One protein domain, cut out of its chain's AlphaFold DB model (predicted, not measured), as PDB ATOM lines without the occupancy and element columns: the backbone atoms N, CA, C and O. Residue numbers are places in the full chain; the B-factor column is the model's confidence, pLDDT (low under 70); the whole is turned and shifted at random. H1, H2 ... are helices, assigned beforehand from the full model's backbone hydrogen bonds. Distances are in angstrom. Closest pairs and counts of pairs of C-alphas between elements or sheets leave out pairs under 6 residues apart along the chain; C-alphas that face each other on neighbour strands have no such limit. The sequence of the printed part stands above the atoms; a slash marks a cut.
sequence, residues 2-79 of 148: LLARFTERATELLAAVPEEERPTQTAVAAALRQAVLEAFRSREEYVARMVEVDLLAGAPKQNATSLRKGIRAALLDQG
ATOM      1  N   LEU A   2     -35.481 -42.395  22.108       79.12
ATOM      2  CA  LEU A   2     -35.688 -42.400  23.569       79.12
ATOM      3  C   LEU A   2     -35.704 -40.980  24.163       79.12
ATOM      4  O   LEU A   2     -36.566 -40.663  24.973       79.12
ATOM      5  N   LEU A   3     -34.804 -40.115  23.682       78.00
ATOM      6  CA  LEU A   3     -34.698 -38.724  24.122       78.00
ATOM      7  C   LEU A   3     -35.983 -37.928  23.847       78.00
ATOM      8  O   LEU A   3     -36.434 -37.200  24.718       78.00
ATOM      9  N   ALA A   4     -36.603 -38.129  22.679       81.31
ATOM     10  CA  ALA A   4     -37.848 -37.455  22.304       81.31
ATOM     11  C   ALA A   4     -39.019 -37.838  23.229       81.31
ATOM     12  O   ALA A   4     -39.738 -36.967  23.708       81.31
ATOM     13  N   ARG A   5     -39.153 -39.133  23.554       85.38
ATOM     14  CA  ARG A   5     -40.169 -39.615  24.508       85.38
ATOM     15  C   ARG A   5     -39.918 -39.103  25.925       85.38
ATOM     16  O   ARG A   5     -40.862 -38.789  26.639       85.38
ATOM     17  N   PHE A   6     -38.652 -39.027  26.334       83.00
ATOM     18  CA  PHE A   6     -38.282 -38.447  27.621       83.00
ATOM     19  C   PHE A   6     -38.663 -36.966  27.686       83.00
ATOM     20  O   PHE A   6     -39.281 -36.551  28.660       83.00
ATOM     21  N   THR A   7     -38.340 -36.185  26.651       84.00
ATOM     22  CA  THR A   7     -38.683 -34.760  26.607       84.00
ATOM     23  C   THR A   7     -40.189 -34.538  26.592       84.00
ATOM     24  O   THR A   7     -40.659 -33.719  27.371       84.00
ATOM     25  N   GLU A   8     -40.954 -35.305  25.806       87.00
ATOM     26  CA  GLU A   8     -42.425 -35.247  25.826       87.00
ATOM     27  C   GLU A   8     -42.967 -35.523  27.229       87.00
ATOM     28  O   GLU A   8     -43.716 -34.715  27.780       87.00
ATOM     29  N   ARG A   9     -42.520 -36.617  27.858       87.00
ATOM     30  CA  ARG A   9     -42.998 -36.989  29.189       87.00
ATOM     31  C   ARG A   9     -42.589 -35.983  30.264       87.00
ATOM     32  O   ARG A   9     -43.372 -35.706  31.167       87.00
ATOM     33  N   ALA A  10     -41.380 -35.433  30.185       83.62
ATOM     34  CA  ALA A  10     -40.917 -34.402  31.106       83.62
ATOM     35  C   ALA A  10     -41.745 -33.117  30.963       83.62
ATOM     36  O   ALA A  10     -42.120 -32.523  31.970       83.62
ATOM     37  N   THR A  11     -42.077 -32.715  29.732       85.94
ATOM     38  CA  THR A  11     -42.947 -31.563  29.471       85.94
ATOM     39  C   THR A  11     -44.357 -31.786  30.012       85.94
ATOM     40  O   THR A  11     -44.885 -30.896  30.674       85.94
ATOM     41  N   GLU A  12     -44.944 -32.969  29.810       89.06
ATOM     42  CA  GLU A  12     -46.243 -33.328  30.396       89.06
ATOM     43  C   GLU A  12     -46.228 -33.243  31.927       89.06
ATOM     44  O   GLU A  12     -47.125 -32.653  32.529       89.06
ATOM     45  N   LEU A  13     -45.200 -33.815  32.562       88.50
ATOM     46  CA  LEU A  13     -45.068 -33.812  34.017       88.50
ATOM     47  C   LEU A  13     -44.881 -32.393  34.562       88.50
ATOM     48  O   LEU A  13     -45.518 -32.044  35.546       88.50
ATOM     49  N   LEU A  14     -44.064 -31.559  33.911       85.69
ATOM     50  CA  LEU A  14     -43.871 -30.158  34.301       85.69
ATOM     51  C   LEU A  14     -45.144 -29.321  34.121       85.69
ATOM     52  O   LEU A  14     -45.418 -28.448  34.942       85.69
ATOM     53  N   ALA A  15     -45.933 -29.588  33.078       87.00
ATOM     54  CA  ALA A  15     -47.202 -28.902  32.846       87.00
ATOM     55  C   ALA A  15     -48.249 -29.224  33.928       87.00
ATOM     56  O   ALA A  15     -49.061 -28.359  34.256       87.00
ATOM     57  N   ALA A  16     -48.201 -30.431  34.502       89.44
ATOM     58  CA  ALA A  16     -49.089 -30.874  35.577       89.44
ATOM     59  C   ALA A  16     -48.751 -30.277  36.960       89.44
ATOM     60  O   ALA A  16     -49.563 -30.387  37.876       89.44
ATOM     61  N   VAL A  17     -47.580 -29.649  37.119       88.19
ATOM     62  CA  VAL A  17     -47.179 -28.972  38.363       88.19
ATOM     63  C   VAL A  17     -47.748 -27.540  38.381       88.19
ATOM     64  O   VAL A  17     -47.632 -26.842  37.361       88.19
ATOM     65  N   PRO A  18     -48.336 -27.078  39.508       90.94
ATOM     66  CA  PRO A  18     -48.766 -25.687  39.687       90.94
ATOM     67  C   PRO A  18     -47.632 -24.695  39.399       90.94
ATOM     68  O   PRO A  18     -46.484 -24.959  39.742       90.94
ATOM     69  N   GLU A  19     -47.926 -23.547  38.777       83.38
ATOM     70  CA  GLU A  19     -46.883 -22.608  38.321       83.38
ATOM     71  C   GLU A  19     -45.954 -22.121  39.437       83.38
ATOM     72  O   GLU A  19     -44.754 -21.982  39.206       83.38
ATOM     73  N   GLU A  20     -46.486 -21.934  40.644       85.75
ATOM     74  CA  GLU A  20     -45.742 -21.493  41.830       85.75
ATOM     75  C   GLU A  20     -44.703 -22.524  42.310       85.75
ATOM     76  O   GLU A  20     -43.713 -22.159  42.943       85.75
ATOM     77  N   GLU A  21     -44.900 -23.802  41.978       85.81
ATOM     78  CA  GLU A  21     -44.048 -24.925  42.385       85.81
ATOM     79  C   GLU A  21     -43.150 -25.425  41.245       85.81
ATOM     80  O   GLU A  21     -42.331 -26.333  41.434       85.81
ATOM     81  N   ARG A  22     -43.277 -24.854  40.037       87.06
ATOM     82  CA  ARG A  22     -42.499 -25.311  38.884       87.06
ATOM     83  C   ARG A  22     -41.009 -25.027  39.089       87.06
ATOM     84  O   ARG A  22     -40.616 -23.892  39.364       87.06
ATOM     85  N   PRO A  23     -40.138 -26.030  38.880       85.69
ATOM     86  CA  PRO A  23     -38.704 -25.820  38.962       85.69
ATOM     87  C   PRO A  23     -38.241 -24.865  37.857       85.69
ATOM     88  O   PRO A  23     -38.671 -24.947  36.705       85.69
ATOM     89  N   THR A  24     -37.315 -23.972  38.200       88.62
ATOM     90  CA  THR A  24     -36.713 -23.061  37.219       88.62
ATOM     91  C   THR A  24     -35.944 -23.841  36.152       88.62
ATOM     92  O   THR A  24     -35.408 -24.921  36.411       88.62
ATOM     93  N   GLN A  25     -35.806 -23.268  34.954       83.69
ATOM     94  CA  GLN A  25     -35.032 -23.888  33.870       83.69
ATOM     95  C   GLN A  25     -33.585 -24.201  34.297       83.69
ATOM     96  O   GLN A  25     -33.037 -25.239  33.927       83.69
ATOM     97  N   THR A  26     -32.987 -23.351  35.137       88.31
ATOM     98  CA  THR A  26     -31.658 -23.570  35.722       88.31
ATOM     99  C   THR A  26     -31.631 -24.781  36.655       88.31
ATOM    100  O   THR A  26     -30.699 -25.582  36.572       88.31
ATOM    101  N   ALA A  27     -32.646 -24.948  37.510       88.81
ATOM    102  CA  ALA A  27     -32.764 -26.103  38.400       88.81
ATOM    103  C   ALA A  27     -32.955 -27.405  37.608       88.81
ATOM    104  O   ALA A  27     -32.276 -28.394  37.881       88.81
ATOM    105  N   VAL A  28     -33.792 -27.383  36.564       86.50
ATOM    106  CA  VAL A  28     -33.978 -28.523  35.654       86.50
ATOM    107  C   VAL A  28     -32.666 -28.880  34.949       86.50
ATOM    108  O   VAL A  28     -32.261 -30.040  34.945       86.50
ATOM    109  N   ALA A  29     -31.950 -27.894  34.401       85.31
ATOM    110  CA  ALA A  29     -30.672 -28.130  33.729       85.31
ATOM    111  C   ALA A  29     -29.591 -28.670  34.683       85.31
ATOM    112  O   ALA A  29     -28.767 -29.492  34.274       85.31
ATOM    113  N   ALA A  30     -29.582 -28.225  35.943       89.44
ATOM    114  CA  ALA A  30     -28.683 -28.744  36.969       89.44
ATOM    115  C   ALA A  30     -29.019 -30.198  37.336       89.44
ATOM    116  O   ALA A  30     -28.119 -31.036  37.338       89.44
ATOM    117  N   ALA A  31     -30.299 -30.510  37.558       89.44
ATOM    118  CA  ALA A  31     -30.759 -31.862  37.862       89.44
ATOM    119  C   ALA A  31     -30.459 -32.843  36.716       89.44
ATOM    120  O   ALA A  31     -29.959 -33.936  36.960       89.44
ATOM    121  N   LEU A  32     -30.681 -32.439  35.459       86.88
ATOM    122  CA  LEU A  32     -30.352 -33.262  34.289       86.88
ATOM    123  C   LEU A  32     -28.847 -33.517  34.168       86.88
ATOM    124  O   LEU A  32     -28.441 -34.650  33.920       86.88
ATOM    125  N   ARG A  33     -28.009 -32.490  34.368       90.25
ATOM    126  CA  ARG A  33     -26.547 -32.668  34.389       90.25
ATOM    127  C   ARG A  33     -26.124 -33.643  35.481       90.25
ATOM    128  O   ARG A  33     -25.332 -34.538  35.203       90.25
ATOM    129  N   GLN A  34     -26.676 -33.496  36.681       92.75
ATOM    130  CA  GLN A  34     -26.385 -34.382  37.800       92.75
ATOM    131  C   GLN A  34     -26.800 -35.828  37.497       92.75
ATOM    132  O   GLN A  34     -25.976 -36.727  37.618       92.75
ATOM    133  N   ALA A  35     -28.021 -36.039  37.001       87.69
ATOM    134  CA  ALA A  35     -28.525 -37.362  36.637       87.69
ATOM    135  C   ALA A  35     -27.677 -38.037  35.547       87.69
ATOM    136  O   ALA A  35     -27.436 -39.240  35.599       87.69
ATOM    137  N   VAL A  36     -27.187 -37.274  34.565       90.38
ATOM    138  CA  VAL A  36     -26.281 -37.797  33.532       90.38
ATOM    139  C   VAL A  36     -24.936 -38.199  34.135       90.38
ATOM    140  O   VAL A  36     -24.447 -39.286  33.837       90.38
ATOM    141  N   LEU A  37     -24.342 -37.362  34.990       92.75
ATOM    142  CA  LEU A  37     -23.080 -37.684  35.667       92.75
ATOM    143  C   LEU A  37     -23.214 -38.920  36.563       92.75
ATOM    144  O   LEU A  37     -22.330 -39.774  36.564       92.75
ATOM    145  N   GLU A  38     -24.325 -39.040  37.285       94.06
ATOM    146  CA  GLU A  38     -24.651 -40.225  38.079       94.06
ATOM    147  C   GLU A  38     -24.815 -41.458  37.192       94.06
ATOM    148  O   GLU A  38     -24.193 -42.478  37.465       94.06
ATOM    149  N   ALA A  39     -25.540 -41.356  36.073       87.19
ATOM    150  CA  ALA A  39     -25.692 -42.461  35.130       87.19
ATOM    151  C   ALA A  39     -24.346 -42.925  34.540       87.19
ATOM    152  O   ALA A  39     -24.126 -44.127  34.376       87.19
ATOM    153  N   PHE A  40     -23.431 -41.996  34.242       87.25
ATOM    154  CA  PHE A  40     -22.077 -42.340  33.800       87.25
ATOM    155  C   PHE A  40     -21.281 -43.046  34.898       87.25
ATOM    156  O   PHE A  40     -20.692 -44.090  34.626       87.25
ATOM    157  N   ARG A  41     -21.328 -42.541  36.135       90.94
ATOM    158  CA  ARG A  41     -20.666 -43.175  37.283       90.94
ATOM    159  C   ARG A  41     -21.202 -44.583  37.534       90.94
ATOM    160  O   ARG A  41     -20.420 -45.522  37.614       90.94
ATOM    161  N   SER A  42     -22.523 -44.756  37.543       89.69
ATOM    162  CA  SER A  42     -23.155 -46.070  37.697       89.69
ATOM    163  C   SER A  42     -22.770 -47.032  36.572       89.69
ATOM    164  O   SER A  42     -22.597 -48.227  36.807       89.69
ATOM    165  N   ARG A  43     -22.601 -46.538  35.338       89.62
ATOM    166  CA  ARG A  43     -22.116 -47.362  34.223       89.62
ATOM    167  C   ARG A  43     -20.659 -47.776  34.417       89.62
ATOM    168  O   ARG A  43     -20.331 -48.925  34.137       89.62
ATOM    169  N   GLU A  44     -19.789 -46.859  34.828       89.62
ATOM    170  CA  GLU A  44     -18.381 -47.163  35.108       89.62
ATOM    171  C   GLU A  44     -18.256 -48.214  36.215       89.62
ATOM    172  O   GLU A  44     -17.574 -49.218  36.019       89.62
ATOM    173  N   GLU A  45     -18.996 -48.046  37.312       88.19
ATOM    174  CA  GLU A  45     -19.078 -49.013  38.413       88.19
ATOM    175  C   GLU A  45     -19.582 -50.381  37.933       88.19
ATOM    176  O   GLU A  45     -18.984 -51.413  38.241       88.19
ATOM    177  N   TYR A  46     -20.642 -50.406  37.116       87.44
ATOM    178  CA  TYR A  46     -21.169 -51.642  36.538       87.44
ATOM    179  C   TYR A  46     -20.136 -52.361  35.658       87.44
ATOM    180  O   TYR A  46     -19.956 -53.574  35.769       87.44
ATOM    181  N   VAL A  47     -19.436 -51.629  34.786       91.06
ATOM    182  CA  VAL A  47     -18.410 -52.210  33.907       91.06
ATOM    183  C   VAL A  47     -17.223 -52.723  34.722       91.06
ATOM    184  O   VAL A  47     -16.774 -53.840  34.475       91.06
ATOM    185  N   ALA A  48     -16.748 -51.959  35.709       88.62
ATOM    186  CA  ALA A  48     -15.686 -52.399  36.612       88.62
ATOM    187  C   ALA A  48     -16.073 -53.708  37.314       88.62
ATOM    188  O   ALA A  48     -15.296 -54.662  37.330       88.62
ATOM    189  N   ARG A  49     -17.321 -53.806  37.782       85.56
ATOM    190  CA  ARG A  49     -17.825 -55.023  38.414       85.56
ATOM    191  C   ARG A  49     -17.879 -56.222  37.468       85.56
ATOM    192  O   ARG A  49     -17.540 -57.330  37.874       85.56
ATOM    193  N   MET A  50     -18.281 -56.022  36.214       86.12
ATOM    194  CA  MET A  50     -18.257 -57.090  35.208       86.12
ATOM    195  C   MET A  50     -16.840 -57.630  34.979       86.12
ATOM    196  O   MET A  50     -16.666 -58.838  34.837       86.12
ATOM    197  N   VAL A  51     -15.829 -56.756  34.997       91.31
ATOM    198  CA  VAL A  51     -14.416 -57.153  34.894       91.31
ATOM    199  C   VAL A  51     -13.967 -57.937  36.129       91.31
ATOM    200  O   VAL A  51     -13.311 -58.963  35.990       91.31
ATOM    201  N   GLU A  52     -14.347 -57.519  37.337       87.06
ATOM    202  CA  GLU A  52     -14.034 -58.271  38.564       87.06
ATOM    203  C   GLU A  52     -14.614 -59.691  38.551       87.06
ATOM    204  O   GLU A  52     -13.951 -60.634  38.985       87.06
ATOM    205  N   VAL A  53     -15.838 -59.859  38.038       85.25
ATOM    206  CA  VAL A  53     -16.477 -61.177  37.898       85.25
ATOM    207  C   VAL A  53     -15.699 -62.069  36.928       85.25
ATOM    208  O   VAL A  53     -15.484 -63.243  37.235       85.25
ATOM    209  N   ASP A  54     -15.244 -61.526  35.797       88.00
ATOM    210  CA  ASP A  54     -14.404 -62.249  34.832       88.00
ATOM    211  C   ASP A  54     -13.066 -62.678  35.456       88.00
ATOM    212  O   ASP A  54     -12.704 -63.856  35.415       88.00
ATOM    213  N   LEU A  55     -12.383 -61.759  36.144       88.38
ATOM    214  CA  LEU A  55     -11.128 -62.045  36.845       88.38
ATOM    215  C   LEU A  55     -11.297 -63.121  37.926       88.38
ATOM    216  O   LEU A  55     -10.444 -64.002  38.066       88.38
ATOM    217  N   LEU A  56     -12.400 -63.078  38.679       86.19
ATOM    218  CA  LEU A  56     -12.720 -64.086  39.687       86.19
ATOM    219  C   LEU A  56     -12.957 -65.464  39.049       86.19
ATOM    220  O   LEU A  56     -12.487 -66.473  39.580       86.19
ATOM    221  N   ALA A  57     -13.668 -65.512  37.921       85.44
ATOM    222  CA  ALA A  57     -13.947 -66.746  37.190       85.44
ATOM    223  C   ALA A  57     -12.694 -67.343  36.528       85.44
ATOM    224  O   ALA A  57     -12.549 -68.565  36.494       85.44
ATOM    225  N   GLY A  58     -11.780 -66.498  36.041       84.31
ATOM    226  CA  GLY A  58     -10.536 -66.901  35.379       84.31
ATOM    227  C   GLY A  58      -9.381 -67.271  36.318       84.31
ATOM    228  O   GLY A  58      -8.319 -67.683  35.845       84.31
ATOM    229  N   ALA A  59      -9.542 -67.129  37.637       85.94
ATOM    230  CA  ALA A  59      -8.458 -67.378  38.581       85.94
ATOM    231  C   ALA A  59      -8.010 -68.863  38.588       85.94
ATOM    232  O   ALA A  59      -8.832 -69.785  38.532       85.94
ATOM    233  N   PRO A  60      -6.696 -69.143  38.690       84.69
ATOM    234  CA  PRO A  60      -6.181 -70.508  38.650       84.69
ATOM    235  C   PRO A  60      -6.662 -71.339  39.846       84.69
ATOM    236  O   PRO A  60      -6.781 -70.841  40.964       84.69
ATOM    237  N   LYS A  61      -6.879 -72.643  39.618       82.44
ATOM    238  CA  LYS A  61      -7.334 -73.625  40.627       82.44
ATOM    239  C   LYS A  61      -8.717 -73.324  41.232       82.44
ATOM    240  O   LYS A  61      -9.063 -73.892  42.269       82.44
ATOM    241  N   GLN A  62      -9.521 -72.481  40.586       82.44
ATOM    242  CA  GLN A  62     -10.920 -72.311  40.958       82.44
ATOM    243  C   GLN A  62     -11.728 -73.544  40.557       82.44
ATOM    244  O   GLN A  62     -11.705 -73.990  39.413       82.44
ATOM    245  N   ASN A  63     -12.461 -74.091  41.520       87.44
ATOM    246  CA  ASN A  63     -13.528 -75.045  41.258       87.44
ATOM    247  C   ASN A  63     -14.883 -74.338  41.419       87.44
ATOM    248  O   ASN A  63     -14.966 -73.231  41.958       87.44
ATOM    249  N   ALA A  64     -15.961 -74.984  40.972       87.00
ATOM    250  CA  ALA A  64     -17.298 -74.391  41.001       87.00
ATOM    251  C   ALA A  64     -17.743 -73.948  42.410       87.00
ATOM    252  O   ALA A  64     -18.507 -72.991  42.541       87.00
ATOM    253  N   THR A  65     -17.273 -74.623  43.462       88.81
ATOM    254  CA  THR A  65     -17.598 -74.297  44.856       88.81
ATOM    255  C   THR A  65     -16.872 -73.036  45.319       88.81
ATOM    256  O   THR A  65     -17.505 -72.131  45.861       88.81
ATOM    257  N   SER A  66     -15.564 -72.943  45.069       88.00
ATOM    258  CA  SER A  66     -14.753 -71.767  45.399       88.00
ATOM    259  C   SER A  66     -15.230 -70.527  44.641       88.00
ATOM    260  O   SER A  66     -15.394 -69.471  45.250       88.00
ATOM    261  N   LEU A  67     -15.574 -70.680  43.357       87.81
ATOM    262  CA  LEU A  67     -16.157 -69.612  42.546       87.81
ATOM    263  C   LEU A  67     -17.495 -69.134  43.123       87.81
ATOM    264  O   LEU A  67     -17.682 -67.940  43.347       87.81
ATOM    265  N   ARG A  68     -18.413 -70.059  43.442       88.44
ATOM    266  CA  ARG A  68     -19.699 -69.716  44.073       88.44
ATOM    267  C   ARG A  68     -19.516 -68.987  45.403       88.44
ATOM    268  O   ARG A  68     -20.238 -68.030  45.664       88.44
ATOM    269  N   LYS A  69     -18.554 -69.407  46.231       89.56
ATOM    270  CA  LYS A  69     -18.240 -68.733  47.499       89.56
ATOM    271  C   LYS A  69     -17.721 -67.312  47.266       89.56
ATOM    272  O   LYS A  69     -18.188 -66.395  47.934       89.56
ATOM    273  N   GLY A  70     -16.810 -67.130  46.308       89.00
ATOM    274  CA  GLY A  70     -16.290 -65.814  45.928       89.00
ATOM    275  C   GLY A  70     -17.393 -64.878  45.435       89.00
ATOM    276  O   GLY A  70     -17.508 -63.761  45.927       89.00
ATOM    277  N   ILE A  71     -18.270 -65.363  44.552       88.94
ATOM    278  CA  ILE A  71     -19.421 -64.595  44.054       88.94
ATOM    279  C   ILE A  71     -20.358 -64.207  45.205       88.94
ATOM    280  O   ILE A  71     -20.797 -63.064  45.271       88.94
ATOM    281  N   ARG A  72     -20.655 -65.125  46.138       91.31
ATOM    282  CA  ARG A  72     -21.514 -64.818  47.296       91.31
ATOM    283  C   ARG A  72     -20.910 -63.757  48.217       91.31
ATOM    284  O   ARG A  72     -21.649 -62.895  48.674       91.31
ATOM    285  N   ALA A  73     -19.601 -63.804  48.467       91.00
ATOM    286  CA  ALA A  73     -18.915 -62.771  49.246       91.00
ATOM    287  C   ALA A  73     -18.990 -61.414  48.536       91.00
ATOM    288  O   ALA A  73     -19.398 -60.423  49.129       91.00
ATOM    289  N   ALA A  74     -18.710 -61.405  47.233       89.06
ATOM    290  CA  ALA A  74     -18.761 -60.200  46.426       89.06
ATOM    291  C   ALA A  74     -20.175 -59.581  46.416       89.06
ATOM    292  O   ALA A  74     -20.310 -58.367  46.561       89.06
ATOM    293  N   LEU A  75     -21.232 -60.387  46.261       92.00
ATOM    294  CA  LEU A  75     -22.620 -59.916  46.331       92.00
ATOM    295  C   LEU A  75     -22.948 -59.305  47.696       92.00
ATOM    296  O   LEU A  75     -23.571 -58.245  47.746       92.00
ATOM    297  N   LEU A  76     -22.494 -59.931  48.783       93.88
ATOM    298  CA  LEU A  76     -22.714 -59.420  50.131       93.88
ATOM    299  C   LEU A  76     -22.047 -58.052  50.333       93.88
ATOM    300  O   LEU A  76     -22.704 -57.149  50.848       93.88
ATOM    301  N   ASP A  77     -20.807 -57.879  49.862       90.81
ATOM    302  CA  ASP A  77     -20.084 -56.596  49.902       90.81
ATOM    303  C   ASP A  77     -20.815 -55.488  49.125       90.81
ATOM    304  O   ASP A  77     -20.702 -54.309  49.448       90.81
ATOM    305  N   GLN A  78     -21.611 -55.862  48.121       88.94
ATOM    306  CA  GLN A  78     -22.462 -54.949  47.352       88.94
ATOM    307  C   GLN A  78     -23.849 -54.731  47.958       88.94
ATOM    308  O   GLN A  78     -24.712 -54.130  47.321       88.94
ATOM    309  N   GLY A  79     -24.101 -55.231  49.165       94.69
ATOM    310  CA  GLY A  79     -25.405 -55.098  49.796       94.69
ATOM    311  C   GLY A  79     -26.450 -56.072  49.249       94.69
ATOM    312  O   GLY A  79     -27.628 -55.880  49.508       94.69
TER     313      GLY A  79
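AT A GLANCE: This is residues 2 to 79 of the 148 residues of an uncharacterized protein of Streptomyces koyangensis (UniProt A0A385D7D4). One long helix, H2, makes the long axis of a rod; at its far end the shorter H3 folds back on it as a helical hairpin, and near its other end H1 touches no helix, with residues 2 to 13 standing free. The printed part has 78 residues with three named helices, in the order H1, H2, H3, and no named strand: all helix. It is extended, with a radius of gyration of the C-alphas of 21.1 A and spans of 64 by 21 by 20 A.

HOW THE PARTS SIT: H2, residues 25 to 57, touches H3, residues 64 to 77, with residues 53 to 57 alone, against residues 67 to 71 of H3. Their closest C-alphas, of Ala 57 and Leu 67, are 6.5 A apart. The two run opposite ways at a shallow tilt of 24 degrees. H1, residues 2 to 15, is apart from H2 and from H3. In H1, H2 and H3 every O i to N i+4 pair is within hydrogen-bond range.

IN THESE COORDINATES: H2 is 47.9 A long, from C-alpha 25 at (-35.032, -23.888, 33.870) to C-alpha 57 at (-13.947, -66.746, 37.190). H1 measures 20.0 A and H3 20.1 A.

THE WHOLE: The C-alphas farthest apart, of Glu 20 and Lys 61, are 64.8 A apart. Both links are short, and the printed part has no cut. No printed residue is under 70 in pLDDT.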